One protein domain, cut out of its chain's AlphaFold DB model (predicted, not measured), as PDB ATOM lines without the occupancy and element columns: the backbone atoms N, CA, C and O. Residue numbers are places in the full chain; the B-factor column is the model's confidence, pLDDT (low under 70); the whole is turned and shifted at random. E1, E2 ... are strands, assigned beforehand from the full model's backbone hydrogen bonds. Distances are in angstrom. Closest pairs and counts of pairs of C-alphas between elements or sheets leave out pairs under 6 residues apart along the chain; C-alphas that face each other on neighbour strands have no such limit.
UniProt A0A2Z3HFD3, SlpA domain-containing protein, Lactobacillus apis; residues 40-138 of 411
ATOM      1  N   MET A  40      90.510  53.871  14.929       96.50
ATOM      2  CA  MET A  40      91.216  54.515  16.021       96.50
ATOM      3  C   MET A  40      92.474  53.723  16.349       96.50
ATOM      4  O   MET A  40      92.436  52.492  16.377       96.50
ATOM      5  N   LYS A  41      93.570  54.418  16.660       97.25
ATOM      6  CA  LYS A  41      94.807  53.797  17.148       97.25
ATOM      7  C   LYS A  41      94.956  54.021  18.645       97.25
ATOM      8  O   LYS A  41      94.877  55.154  19.133       97.25
ATOM      9  N   LEU A  42      95.201  52.942  19.381       98.12
ATOM     10  CA  LEU A  42      95.383  52.999  20.828       98.12
ATOM     11  C   LEU A  42      96.783  53.500  21.204       98.12
ATOM     12  O   LEU A  42      97.788  52.957  20.755       98.12
ATOM     13  N   VAL A  43      96.856  54.484  22.099       97.12
ATOM     14  CA  VAL A  43      98.112  54.950  22.724       97.12
ATOM     15  C   VAL A  43      98.402  54.222  24.043       97.12
ATOM     16  O   VAL A  43      99.528  54.229  24.541       97.12
ATOM     17  N   HIS A  44      97.402  53.524  24.584       96.44
ATOM     18  CA  HIS A  44      97.513  52.679  25.766       96.44
ATOM     19  C   HIS A  44      96.629  51.437  25.612       96.44
ATOM     20  O   HIS A  44      95.609  51.493  24.928       96.44
ATOM     21  N   GLY A  45      96.982  50.330  26.271       96.44
ATOM     22  CA  GLY A  45      96.108  49.157  26.317       96.44
ATOM     23  C   GLY A  45      94.728  49.499  26.894       96.44
ATOM     24  O   GLY A  45      94.621  50.334  27.802       96.44
ATOM     25  N   ALA A  46      93.680  48.877  26.357       96.94
ATOM     26  CA  ALA A  46      92.289  49.172  26.678       96.94
ATOM     27  C   ALA A  46      91.482  47.894  26.920       96.94
ATOM     28  O   ALA A  46      91.610  46.915  26.193       96.94
ATOM     29  N   TYR A  47      90.597  47.926  27.914       97.44
ATOM     30  CA  TYR A  47      89.544  46.923  28.047       97.44
ATOM     31  C   TYR A  47      88.325  47.316  27.214       97.44
ATOM     32  O   TYR A  47      88.081  48.504  26.993       97.44
ATOM     33  N   VAL A  48      87.539  46.317  26.815       97.62
ATOM     34  CA  VAL A  48      86.227  46.514  26.198       97.62
ATOM     35  C   VAL A  48      85.141  46.467  27.271       97.62
ATOM     36  O   VAL A  48      85.092  45.562  28.110       97.62
ATOM     37  N   TYR A  49      84.261  47.455  27.237       97.31
ATOM     38  CA  TYR A  49      83.154  47.665  28.159       97.31
ATOM     39  C   TYR A  49      81.822  47.524  27.425       97.31
ATOM     40  O   TYR A  49      81.767  47.619  26.203       97.31
ATOM     41  N   ASN A  50      80.742  47.299  28.164       95.12
ATOM     42  CA  ASN A  50      79.390  47.485  27.646       95.12
ATOM     43  C   ASN A  50      78.937  48.949  27.801       95.12
ATOM     44  O   ASN A  50      79.612  49.754  28.446       95.12
ATOM     45  N   LYS A  51      77.742  49.265  27.288       92.81
ATOM     46  CA  LYS A  51      77.121  50.602  27.376       92.81
ATOM     47  C   LYS A  51      76.920  51.144  28.802       92.81
ATOM     48  O   LYS A  51      76.753  52.341  28.980       92.81
ATOM     49  N   ASN A  52      76.969  50.275  29.814       93.44
ATOM     50  CA  ASN A  52      76.825  50.636  31.228       93.44
ATOM     51  C   ASN A  52      78.186  50.768  31.942       93.44
ATOM     52  O   ASN A  52      78.231  50.913  33.161       93.44
ATOM     53  N   GLY A  53      79.311  50.659  31.224       92.62
ATOM     54  CA  GLY A  53      80.656  50.778  31.797       92.62
ATOM     55  C   GLY A  53      81.147  49.536  32.539       92.62
ATOM     56  O   GLY A  53      82.150  49.600  33.249       92.62
ATOM     57  N   LYS A  54      80.488  48.383  32.370       95.38
ATOM     58  CA  LYS A  54      80.967  47.097  32.899       95.38
ATOM     59  C   LYS A  54      81.884  46.430  31.880       95.38
ATOM     60  O   LYS A  54      81.520  46.299  30.713       95.38
ATOM     61  N   ARG A  55      83.059  45.970  32.321       96.50
ATOM     62  CA  ARG A  55      83.995  45.216  31.470       96.50
ATOM     63  C   ARG A  55      83.330  43.953  30.925       96.50
ATOM     64  O   ARG A  55      82.697  43.204  31.674       96.50
ATOM     65  N   LEU A  56      83.501  43.709  29.632       96.19
ATOM     66  CA  LEU A  56      83.023  42.495  28.987       96.19
ATOM     67  C   LEU A  56      83.942  41.316  29.316       96.19
ATOM     68  O   LEU A  56      85.165  41.434  29.283       96.19
ATOM     69  N   LYS A  57      83.348  40.148  29.588       95.50
ATOM     70  CA  LYS A  57      84.086  38.877  29.732       95.50
ATOM     71  C   LYS A  57      84.376  38.212  28.382       95.50
ATOM     72  O   LYS A  57      85.331  37.452  28.264       95.50
ATOM     73  N   ARG A  58      83.562  38.507  27.362       95.31
ATOM     74  CA  ARG A  58      83.743  38.078  25.969       95.31
ATOM     75  C   ARG A  58      83.347  39.225  25.043       95.31
ATOM     76  O   ARG A  58      82.364  39.908  25.315       95.31
ATOM     77  N   PHE A  59      84.089  39.414  23.962       95.62
ATOM     78  CA  PHE A  59      83.788  40.378  22.908       95.62
ATOM     79  C   PHE A  59      83.964  39.682  21.559       95.62
ATOM     80  O   PHE A  59      84.955  38.977  21.359       95.62
ATOM     81  N   GLN A  60      82.976  39.803  20.666       92.81
ATOM     82  CA  GLN A  60      82.951  39.086  19.380       92.81
ATOM     83  C   GLN A  60      83.287  37.584  19.527       92.81
ATOM     84  O   GLN A  60      84.197  37.064  18.880       92.81
ATOM     85  N   GLY A  61      82.624  36.911  20.475       92.88
ATOM     86  CA  GLY A  61      82.798  35.478  20.751       92.88
ATOM     87  C   GLY A  61      84.065  35.082  21.528       92.88
ATOM     88  O   GLY A  61      84.161  33.944  21.991       92.88
ATOM     89  N   SER A  62      85.017  35.994  21.761       93.94
ATOM     90  CA  SER A  62      86.322  35.661  22.352       93.94
ATOM     91  C   SER A  62      86.617  36.419  23.646       93.94
ATOM     92  O   SER A  62      86.340  37.611  23.771       93.94
ATOM     93  N   ARG A  63      87.237  35.730  24.614       93.88
ATOM     94  CA  ARG A  63      87.786  36.351  25.833       93.88
ATOM     95  C   ARG A  63      89.050  37.168  25.560       93.88
ATOM     96  O   ARG A  63      89.347  38.080  26.308       93.88
ATOM     97  N   TYR A  64      89.781  36.855  24.492       91.31
ATOM     98  CA  TYR A  64      91.044  37.523  24.160       91.31
ATOM     99  C   TYR A  64      90.827  38.882  23.492       91.31
ATOM    100  O   TYR A  64      91.681  39.752  23.562       91.31
ATOM    101  N   LYS A  65      89.648  39.093  22.896       92.88
ATOM    102  CA  LYS A  65      89.267  40.360  22.260       92.88
ATOM    103  C   LYS A  65      88.736  41.408  23.247       92.88
ATOM    104  O   LYS A  65      88.386  42.507  22.833       92.88
ATOM    105  N   THR A  66      88.638  41.088  24.540       94.81
ATOM    106  CA  THR A  66      88.177  42.033  25.577       94.81
ATOM    107  C   THR A  66      89.296  42.919  26.112       94.81
ATOM    108  O   THR A  66      89.013  43.879  26.829       94.81
ATOM    109  N   HIS A  67      90.547  42.616  25.764       96.19
ATOM    110  CA  HIS A  67      91.721  43.402  26.106       96.19
ATOM    111  C   HIS A  67      92.532  43.680  24.838       96.19
ATOM    112  O   HIS A  67      93.012  42.768  24.170       96.19
ATOM    113  N   LEU A  68      92.659  44.958  24.507       96.25
ATOM    114  CA  LEU A  68      93.334  45.462  23.321       96.25
ATOM    115  C   LEU A  68      94.682  46.043  23.738       96.25
ATOM    116  O   LEU A  68      94.763  46.819  24.691       96.25
ATOM    117  N   TYR A  69      95.743  45.666  23.035       95.75
ATOM    118  CA  TYR A  69      97.102  46.102  23.343       95.75
ATOM    119  C   TYR A  69      97.369  47.532  22.843       95.75
ATOM    120  O   TYR A  69      96.691  48.053  21.955       95.75
ATOM    121  N   LYS A  70      98.381  48.188  23.424       96.81
ATOM    122  CA  LYS A  70      98.856  49.499  22.960       96.81
ATOM    123  C   LYS A  70      99.290  49.407  21.494       96.81
ATOM    124  O   LYS A  70     100.059  48.525  21.143       96.81
ATOM    125  N   GLY A  71      98.855  50.349  20.664       95.81
ATOM    126  CA  GLY A  71      99.149  50.372  19.232       95.81
ATOM    127  C   GLY A  71      98.143  49.612  18.369       95.81
ATOM    128  O   GLY A  71      98.217  49.738  17.150       95.81
ATOM    129  N   ALA A  72      97.190  48.884  18.966       96.44
ATOM    130  CA  ALA A  72      96.123  48.235  18.215       96.44
ATOM    131  C   ALA A  72      95.266  49.260  17.454       96.44
ATOM    132  O   ALA A  72      94.975  50.351  17.961       96.44
ATOM    133  N   THR A  73      94.833  48.864  16.259       96.12
ATOM    134  CA  THR A  73      93.881  49.606  15.429       96.12
ATOM    135  C   THR A  73      92.495  49.000  15.597       96.12
ATOM    136  O   THR A  73      92.314  47.790  15.459       96.12
ATOM    137  N   VAL A  74      91.509  49.838  15.899       94.69
ATOM    138  CA  VAL A  74      90.141  49.422  16.220       94.69
ATOM    139  C   VAL A  74      89.176  50.182  15.330       94.69
ATOM    140  O   VAL A  74      89.299  51.396  15.207       94.69
ATOM    141  N   LYS A  75      88.212  49.496  14.714       93.81
ATOM    142  CA  LYS A  75      87.146  50.170  13.966       93.81
ATOM    143  C   LYS A  75      86.156  50.830  14.924       93.81
ATOM    144  O   LYS A  75      85.874  50.277  15.986       93.81
ATOM    145  N   PHE A  76      85.628  51.983  14.541       93.25
ATOM    146  CA  PHE A  76      84.540  52.644  15.259       93.25
ATOM    147  C   PHE A  76      83.246  52.596  14.446       93.25
ATOM    148  O   PHE A  76      83.289  52.424  13.228       93.25
ATOM    149  N   ALA A  77      82.106  52.678  15.134       87.69
ATOM    150  CA  ALA A  77      80.789  52.535  14.510       87.69
ATOM    151  C   ALA A  77      80.157  53.875  14.097       87.69
ATOM    152  O   ALA A  77      79.421  53.922  13.115       87.69
ATOM    153  N   ASP A  78      80.438  54.938  14.850       90.81
ATOM    154  CA  ASP A  78      79.781  56.235  14.688       90.81
ATOM    155  C   ASP A  78      80.410  57.072  13.561       90.81
ATOM    156  O   ASP A  78      81.440  56.709  12.993       90.81
ATOM    157  N   LYS A  79      79.783  58.199  13.213       92.50
ATOM    158  CA  LYS A  79      80.320  59.161  12.239       92.50
ATOM    159  C   LYS A  79      80.984  60.328  12.958       92.50
ATOM    160  O   LYS A  79      80.634  60.641  14.088       92.50
ATOM    161  N   LEU A  80      81.947  60.953  12.294       95.31
ATOM    162  CA  LEU A  80      82.534  62.205  12.755       95.31
ATOM    163  C   LEU A  80      81.555  63.367  12.528       95.31
ATOM    164  O   LEU A  80      80.871  63.394  11.505       95.31
ATOM    165  N   GLU A  81      81.513  64.309  13.468       96.19
ATOM    166  CA  GLU A  81      80.628  65.482  13.447       96.19
ATOM    167  C   GLU A  81      81.424  66.762  13.723       96.19
ATOM    168  O   GLU A  81      82.314  66.761  14.576       96.19
ATOM    169  N   SER A  82      81.094  67.862  13.049       96.62
ATOM    170  CA  SER A  82      81.663  69.182  13.351       96.62
ATOM    171  C   SER A  82      81.140  69.716  14.685       96.62
ATOM    172  O   SER A  82      80.003  69.440  15.079       96.62
ATOM    173  N   ILE A  83      81.972  70.478  15.391       96.69
ATOM    174  CA  ILE A  83      81.640  71.081  16.684       96.69
ATOM    175  C   ILE A  83      82.172  72.505  16.785       96.69
ATOM    176  O   ILE A  83      83.198  72.849  16.203       96.69
ATOM    177  N   GLU A  84      81.524  73.290  17.640       93.94
ATOM    178  CA  GLU A  84      82.111  74.531  18.125       93.94
ATOM    179  C   GLU A  84      83.444  74.242  18.840       93.94
ATOM    180  O   GLU A  84      83.509  73.310  19.667       93.94
ATOM    181  N   PRO A  85      84.511  75.016  18.567       91.62
ATOM    182  CA  PRO A  85      85.820  74.781  19.152       91.62
ATOM    183  C   PRO A  85      85.796  74.730  20.681       91.62
ATOM    184  O   PRO A  85      85.164  75.540  21.355       91.62
ATOM    185  N   ASN A  86      86.558  73.796  21.252       89.62
ATOM    186  CA  ASN A  86      86.735  73.611  22.697       89.62
ATOM    187  C   ASN A  86      85.474  73.186  23.472       89.62
ATOM    188  O   ASN A  86      85.475  73.229  24.702       89.62
ATOM    189  N   THR A  87      84.417  72.724  22.796       95.06
ATOM    190  CA  THR A  87      83.182  72.272  23.470       95.06
ATOM    191  C   THR A  87      83.180  70.796  23.875       95.06
ATOM    192  O   THR A  87      82.343  70.369  24.676       95.06
ATOM    193  N   LYS A  88      84.115  69.989  23.357       97.38
ATOM    194  CA  LYS A  88      84.232  68.552  23.658       97.38
ATOM    195  C   LYS A  88      85.541  68.228  24.369       97.38
ATOM    196  O   LYS A  88      86.576  68.836  24.128       97.38
ATOM    197  N   GLN A  89      85.502  67.200  25.218       97.19
ATOM    198  CA  GLN A  89      86.677  66.703  25.935       97.19
ATOM    199  C   GLN A  89      87.731  66.150  24.977       97.19
ATOM    200  O   GLN A  89      88.921  66.318  25.230       97.19
ATOM    201  N   TYR A  90      87.294  65.446  23.934       98.31
ATOM    202  CA  TYR A  90      88.141  64.855  22.905       98.31
ATOM    203  C   TYR A  90      87.650  65.307  21.541       98.31
ATOM    204  O   TYR A  90      86.447  65.264  21.281       98.31
ATOM    205  N   PHE A  91      88.581  65.725  20.695       98.19
ATOM    206  CA  PHE A  91      88.290  66.261  19.372       98.19
ATOM    207  C   PHE A  91      89.483  66.048  18.437       98.19
ATOM    208  O   PHE A  91      90.589  65.704  18.861       98.19
ATOM    209  N   LEU A  92      89.238  66.226  17.154       97.56
ATOM    210  CA  LEU A  92      90.211  66.296  16.083       97.56
ATOM    211  C   LEU A  92      90.296  67.751  15.642       97.56
ATOM    212  O   LEU A  92      89.300  68.470  15.679       97.56
ATOM    213  N   LEU A  93      91.501  68.161  15.265       94.56
ATOM    214  CA  LEU A  93      91.719  69.445  14.626       94.56
ATOM    215  C   LEU A  93      91.664  69.239  13.115       94.56
ATOM    216  O   LEU A  93      92.299  68.306  12.603       94.56
ATOM    217  N   ASP A  94      90.897  70.082  12.441       93.06
ATOM    218  CA  ASP A  94      90.785  70.064  10.991       93.06
ATOM    219  C   ASP A  94      92.021  70.718  10.352       93.06
ATOM    220  O   ASP A  94      92.928  71.207  11.033       93.06
ATOM    221  N   ASP A  95      92.123  70.646   9.025       90.00
ATOM    222  CA  ASP A  95      93.372  70.976   8.323       90.00
ATOM    223  C   ASP A  95      93.675  72.485   8.314       90.00
ATOM    224  O   ASP A  95      94.822  72.883   8.081       90.00
ATOM    225  N   ASP A  96      92.677  73.309   8.636       88.75
ATOM    226  CA  ASP A  96      92.785  74.752   8.881       88.75
ATOM    227  C   ASP A  96      93.313  75.111  10.280       88.75
ATOM    228  O   ASP A  96      93.486  76.287  10.582       88.75
ATOM    229  N   ASN A  97      93.607  74.115  11.123       89.12
ATOM    230  CA  ASN A  97      94.065  74.263  12.506       89.12
ATOM    231  C   ASN A  97      93.086  74.962  13.468       89.12
ATOM    232  O   ASN A  97      93.486  75.248  14.600       89.12
ATOM    233  N   TYR A  98      91.836  75.213  13.077       89.38
ATOM    234  CA  TYR A  98      90.842  75.893  13.908       89.38
ATOM    235  C   TYR A  98      89.579  75.066  14.100       89.38
ATOM    236  O   TYR A  98      89.215  74.778  15.248       89.38
ATOM    237  N   HIS A  99      88.928  74.681  13.000       93.25
ATOM    238  CA  HIS A  99      87.685  73.935  13.071       93.25
ATOM    239  C   HIS A  99      87.944  72.580  13.720       93.25
ATOM    240  O   HIS A  99      89.020  71.976  13.617       93.25
ATOM    241  N   GLN A 100      86.961  72.160  14.508       96.00
ATOM    242  CA  GLN A 100      87.061  70.949  15.288       96.00
ATOM    243  C   GLN A 100      85.959  69.998  14.880       96.00
ATOM    244  O   GLN A 100      84.788  70.350  14.750       96.00
ATOM    245  N   THR A 101      86.365  68.747  14.776       97.56
ATOM    246  CA  THR A 101      85.479  67.621  14.549       97.56
ATOM    247  C   THR A 101      85.605  66.680  15.739       97.56
ATOM    248  O   THR A 101      86.665  66.566  16.352       97.56
ATOM    249  N   TRP A 102      84.549  65.966  16.106       97.50
ATOM    250  CA  TRP A 102      84.621  64.939  17.143       97.50
ATOM    251  C   TRP A 102      84.005  63.627  16.678       97.50
ATOM    252  O   TRP A 102      83.132  63.592  15.816       97.50
ATOM    253  N   LEU A 103      84.483  62.531  17.267       97.31
ATOM    254  CA  LEU A 103      83.775  61.260  17.234       97.31
ATOM    255  C   LEU A 103      82.836  61.241  18.447       97.31
ATOM    256  O   LEU A 103      83.329  61.423  19.567       97.31
ATOM    257  N   PRO A 104      81.522  61.026  18.275       97.00
ATOM    258  CA  PRO A 104      80.610  60.916  19.397       97.00
ATOM    259  C   PRO A 104      81.082  59.877  20.415       97.00
ATOM    260  O   PRO A 104      81.511  58.771  20.082       97.00
ATOM    261  N   TYR A 105      81.017  60.246  21.691       96.94
ATOM    262  CA  TYR A 105      81.335  59.361  22.804       96.94
ATOM    263  C   TYR A 105      80.227  59.390  23.850       96.94
ATOM    264  O   TYR A 105      79.539  60.391  24.055       96.94
ATOM    265  N   THR A 106      80.092  58.293  24.588       95.31
ATOM    266  CA  THR A 106      79.198  58.209  25.743       95.31
ATOM    267  C   THR A 106      79.981  58.490  27.020       95.31
ATOM    268  O   THR A 106      81.039  57.903  27.259       95.31
ATOM    269  N   LYS A 107      79.458  59.374  27.872       95.88
ATOM    270  CA  LYS A 107      79.996  59.578  29.220       95.88
ATOM    271  C   LYS A 107      79.418  58.519  30.155       95.88
ATOM    272  O   LYS A 107      78.209  58.466  30.354       95.88
ATOM    273  N   ILE A 108      80.280  57.696  30.744       91.56
ATOM    274  CA  ILE A 108      79.895  56.683  31.731       91.56
ATOM    275  C   ILE A 108      80.699  56.953  33.003       91.56
ATOM    276  O   ILE A 108      81.925  56.801  33.042       91.56
ATOM    277  N   GLY A 109      80.013  57.430  34.043       90.19
ATOM    278  CA  GLY A 109      80.665  57.978  35.230       90.19
ATOM    279  C   GLY A 109      81.530  59.199  34.887       90.19
ATOM    280  O   GLY A 109      81.050  60.179  34.320       90.19
ATOM    281  N   LYS A 110      82.822  59.147  35.232       91.25
ATOM    282  CA  LYS A 110      83.794  60.232  34.984       91.25
ATOM    283  C   LYS A 110      84.612  60.052  33.699       91.25
ATOM    284  O   LYS A 110      85.518  60.839  33.449       91.25
ATOM    285  N   SER A 111      84.340  59.015  32.910       95.19
ATOM    286  CA  SER A 111      85.112  58.684  31.707       95.19
ATOM    287  C   SER A 111      84.245  58.704  30.455       95.19
ATOM    288  O   SER A 111      83.027  58.546  30.520       95.19
ATOM    289  N   TYR A 112      84.901  58.887  29.316       97.44
ATOM    290  CA  TYR A 112      84.277  58.944  28.001       97.44
ATOM    291  C   TYR A 112      84.636  57.693  27.209       97.44
ATOM    292  O   TYR A 112      85.754  57.186  27.334       97.44
ATOM    293  N   TYR A 113      83.693  57.186  26.424       98.06
ATOM    294  CA  TYR A 113      83.837  55.915  25.731       98.06
ATOM    295  C   TYR A 113      83.346  55.989  24.289       98.06
ATOM    296  O   TYR A 113      82.243  56.468  24.041       98.06
ATOM    297  N   TYR A 114      84.141  55.452  23.365       97.94
ATOM    298  CA  TYR A 114      83.771  55.302  21.959       97.94
ATOM    299  C   TYR A 114      83.123  53.945  21.710       97.94
ATOM    300  O   TYR A 114      83.596  52.930  22.234       97.94
ATOM    301  N   ASN A 115      82.081  53.926  20.882       96.12
ATOM    302  CA  ASN A 115      81.438  52.706  20.415       96.12
ATOM    303  C   ASN A 115      82.282  52.047  19.311       96.12
ATOM    304  O   ASN A 115      82.579  52.650  18.277       96.12
ATOM    305  N   ILE A 116      82.657  50.787  19.527       95.31
ATOM    306  CA  ILE A 116      83.446  49.984  18.577       95.31
ATOM    307  C   ILE A 116      82.614  48.877  17.914       95.31
ATOM    308  O   ILE A 116      83.158  47.937  17.333       95.31
ATOM    309  N   GLY A 117      81.285  48.970  18.012       93.12
ATOM    310  CA  GLY A 117      80.345  47.983  17.492       93.12
ATOM    311  C   GLY A 117      80.214  46.746  18.383       93.12
ATOM    312  O   GLY A 117      80.886  46.596  19.404       93.12
ATOM    313  N   SER A 118      79.296  45.845  18.016       92.38
ATOM    314  CA  SER A 118      79.017  44.595  18.751       92.38
ATOM    315  C   SER A 118      78.746  44.799  20.257       92.38
ATOM    316  O   SER A 118      79.097  43.949  21.077       92.38
ATOM    317  N   GLY A 119      78.162  45.947  20.632       92.25
ATOM    318  CA  GLY A 119      77.897  46.335  22.024       92.25
ATOM    319  C   GLY A 119      79.145  46.675  22.853       92.25
ATOM    320  O   GLY A 119      79.046  46.775  24.079       92.25
ATOM    321  N   GLY A 120      80.306  46.811  22.207       95.62
ATOM    322  CA  GLY A 120      81.592  47.097  22.826       95.62
ATOM    323  C   GLY A 120      81.936  48.583  22.830       95.62
ATOM    324  O   GLY A 120      81.707  49.301  21.860       95.62
ATOM    325  N   TYR A 121      82.550  49.013  23.924       97.50
ATOM    326  CA  TYR A 121      82.980  50.381  24.162       97.50
ATOM    327  C   TYR A 121      84.418  50.401  24.667       97.50
ATOM    328  O   TYR A 121      84.798  49.564  25.488       97.50
ATOM    329  N   ILE A 122      85.214  51.372  24.227       97.56
ATOM    330  CA  ILE A 122      86.585  51.570  24.722       97.56
ATOM    331  C   ILE A 122      86.742  52.962  25.318       97.56
ATOM    332  O   ILE A 122      86.152  53.921  24.832       97.56
ATOM    333  N   ASN A 123      87.536  53.078  26.381       97.56
ATOM    334  CA  ASN A 123      87.785  54.366  27.027       97.56
ATOM    335  C   ASN A 123      88.569  55.294  26.082       97.56
ATOM    336  O   ASN A 123      89.670  54.946  25.645       97.56
ATOM    337  N   ALA A 124      88.019  56.477  25.810       97.62
ATOM    338  CA  ALA A 124      88.594  57.478  24.916       97.62
ATOM    339  C   ALA A 124      89.996  57.935  25.359       97.62
ATOM    340  O   ALA A 124      90.855  58.178  24.516       97.62
ATOM    341  N   ALA A 125      90.291  57.926  26.665       97.00
ATOM    342  CA  ALA A 125      91.616  58.253  27.201       97.00
ATOM    343  C   ALA A 125      92.725  57.267  26.772       97.00
ATOM    344  O   ALA A 125      93.913  57.543  26.972       97.00
ATOM    345  N   ASN A 126      92.368  56.105  26.213       97.69
ATOM    346  CA  ASN A 126      93.316  55.128  25.671       97.69
ATOM    347  C   ASN A 126      93.555  55.294  24.159       97.69
ATOM    348  O   ASN A 126      94.430  54.620  23.613       97.69
ATOM    349  N   VAL A 127      92.813  56.177  23.486       98.12
ATOM    350  CA  VAL A 127      92.923  56.439  22.045       98.12
ATOM    351  C   VAL A 127      93.873  57.608  21.802       98.12
ATOM    352  O   VAL A 127      93.758  58.641  22.451       98.12
ATOM    353  N   GLY A 128      94.832  57.449  20.890       97.50
ATOM    354  CA  GLY A 128      95.776  58.515  20.526       97.50
ATOM    355  C   GLY A 128      95.510  59.139  19.160       97.50
ATOM    356  O   GLY A 128      95.931  60.267  18.918       97.50
ATOM    357  N   GLN A 129      94.842  58.413  18.261       97.38
ATOM    358  CA  GLN A 129      94.561  58.862  16.897       97.38
ATOM    359  C   GLN A 129      93.209  58.334  16.421       97.38
ATOM    360  O   GLN A 129      92.825  57.221  16.794       97.38
ATOM    361  N   ILE A 130      92.543  59.095  15.557       96.81
ATOM    362  CA  ILE A 130      91.333  58.698  14.825       96.81
ATOM    363  C   ILE A 130      91.557  59.053  13.359       96.81
ATOM    364  O   ILE A 130      91.986  60.165  13.061       96.81
ATOM    365  N   ASN A 131      91.315  58.109  12.449       94.06
ATOM    366  CA  ASN A 131      91.550  58.275  11.010       94.06
ATOM    367  C   ASN A 131      92.942  58.861  10.709       94.06
ATOM    368  O   ASN A 131      93.084  59.782   9.915       94.06
ATOM    369  N   GLN A 132      93.966  58.341  11.398       93.12
ATOM    370  CA  GLN A 132      95.370  58.776  11.316       93.12
ATOM    371  C   GLN A 132      95.655  60.211  11.812       93.12
ATOM    372  O   GLN A 132      96.820  60.558  12.011       93.12
ATOM    373  N   LYS A 133      94.630  61.015  12.121       94.75
ATOM    374  CA  LYS A 133      94.781  62.328  12.758       94.75
ATOM    375  C   LYS A 133      95.004  62.174  14.272       94.75
ATOM    376  O   LYS A 133      94.416  61.284  14.897       94.75
ATOM    377  N   PRO A 134      95.867  62.999  14.894       96.44
ATOM    378  CA  PRO A 134      96.071  62.971  16.338       96.44
ATOM    379  C   PRO A 134      94.792  63.364  17.082       96.44
ATOM    380  O   PRO A 134      94.132  64.333  16.721       96.44
ATOM    381  N   LEU A 135      94.479  62.636  18.155       98.00
ATOM    382  CA  LEU A 135      93.384  62.997  19.046       98.00
ATOM    383  C   LEU A 135      93.850  64.107  19.992       98.00
ATOM    384  O   LEU A 135      94.861  63.955  20.689       98.00
ATOM    385  N   TYR A 136      93.097  65.199  20.026       98.00
ATOM    386  CA  TYR A 136      93.270  66.287  20.973       98.00
ATOM    387  C   TYR A 136      92.369  66.097  22.185       98.00
ATOM    388  O   TYR A 136      91.369  65.373  22.148       98.00
ATOM    389  N   THR A 137      92.734  66.755  23.280       97.56
ATOM    390  CA  THR A 137      91.887  66.850  24.458       97.56
ATOM    391  C   THR A 137      91.819  68.278  24.985       97.56
ATOM    392  O   THR A 137      92.802  69.014  24.921       97.56
ATOM    393  N   ALA A 138      90.652  68.674  25.491       96.44
ATOM    394  CA  ALA A 138      90.447  70.002  26.065       96.44
ATOM    395  C   ALA A 138      91.197  70.179  27.393       96.44
ATOM    396  O   ALA A 138      91.655  71.273  27.695       96.44
TER     397      ALA A 138
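Overview. This is residues 40 to 138 of the 411 residues of the protein "SlpA domain-containing protein" of Lactobacillus apis (UniProt A0A2Z3HFD3). With little regular structure, the domain is an elongated run of loops and short strands in three small sheets: E3 E1 E10 and strongly twisted E2 E9 E8 E7 along the middle, E4 E6 E5 at one end, the loop 50 to 72 at the other. The 99 printed residues hold ten named strands, E1 to E10, 35 residues, all strand; E7 E8 E9 is a meander, successive antiparallel neighbours. It is compact, radius of gyration of the C-alphas 13.4 A, spanning 42 by 25 by 20 A.

Arrangement. E1, residues 40 to 42, is antiparallel to E3, 73 to 75, with N 40 and O 74 2.8 A apart, and to E10, 127 to 130, with N 41 and O 129 2.9 A apart. E2, 46 to 49, is antiparallel to E9, 121 to 123, N 49 to O 121 2.8 A. E8, 111 to 115, forms hairpins with E7, 106 to 108, N 113 to O 106 2.9 A, and with E9, N 114 to O 122 2.9 A. E5, 90 to 93, and E6, 100 to 102, form a hairpin, N 92 to O 101 2.7 A; E4, 81 to 83, meets E6 only at a point.

Along the chain. E1 begins at C-alpha 40 (91.216, 54.515, 16.021); E8 spans 13.3 A; E10 ends at C-alpha 130 (91.333, 58.698, 14.825).

Size, cuts and confidence. The C-alphas farthest apart, of Lys 57 and Asp 96, are 42.4 A apart. The printed part has no cut; the E2 to E3 link is long. No printed residue is under 70 in pLDDT.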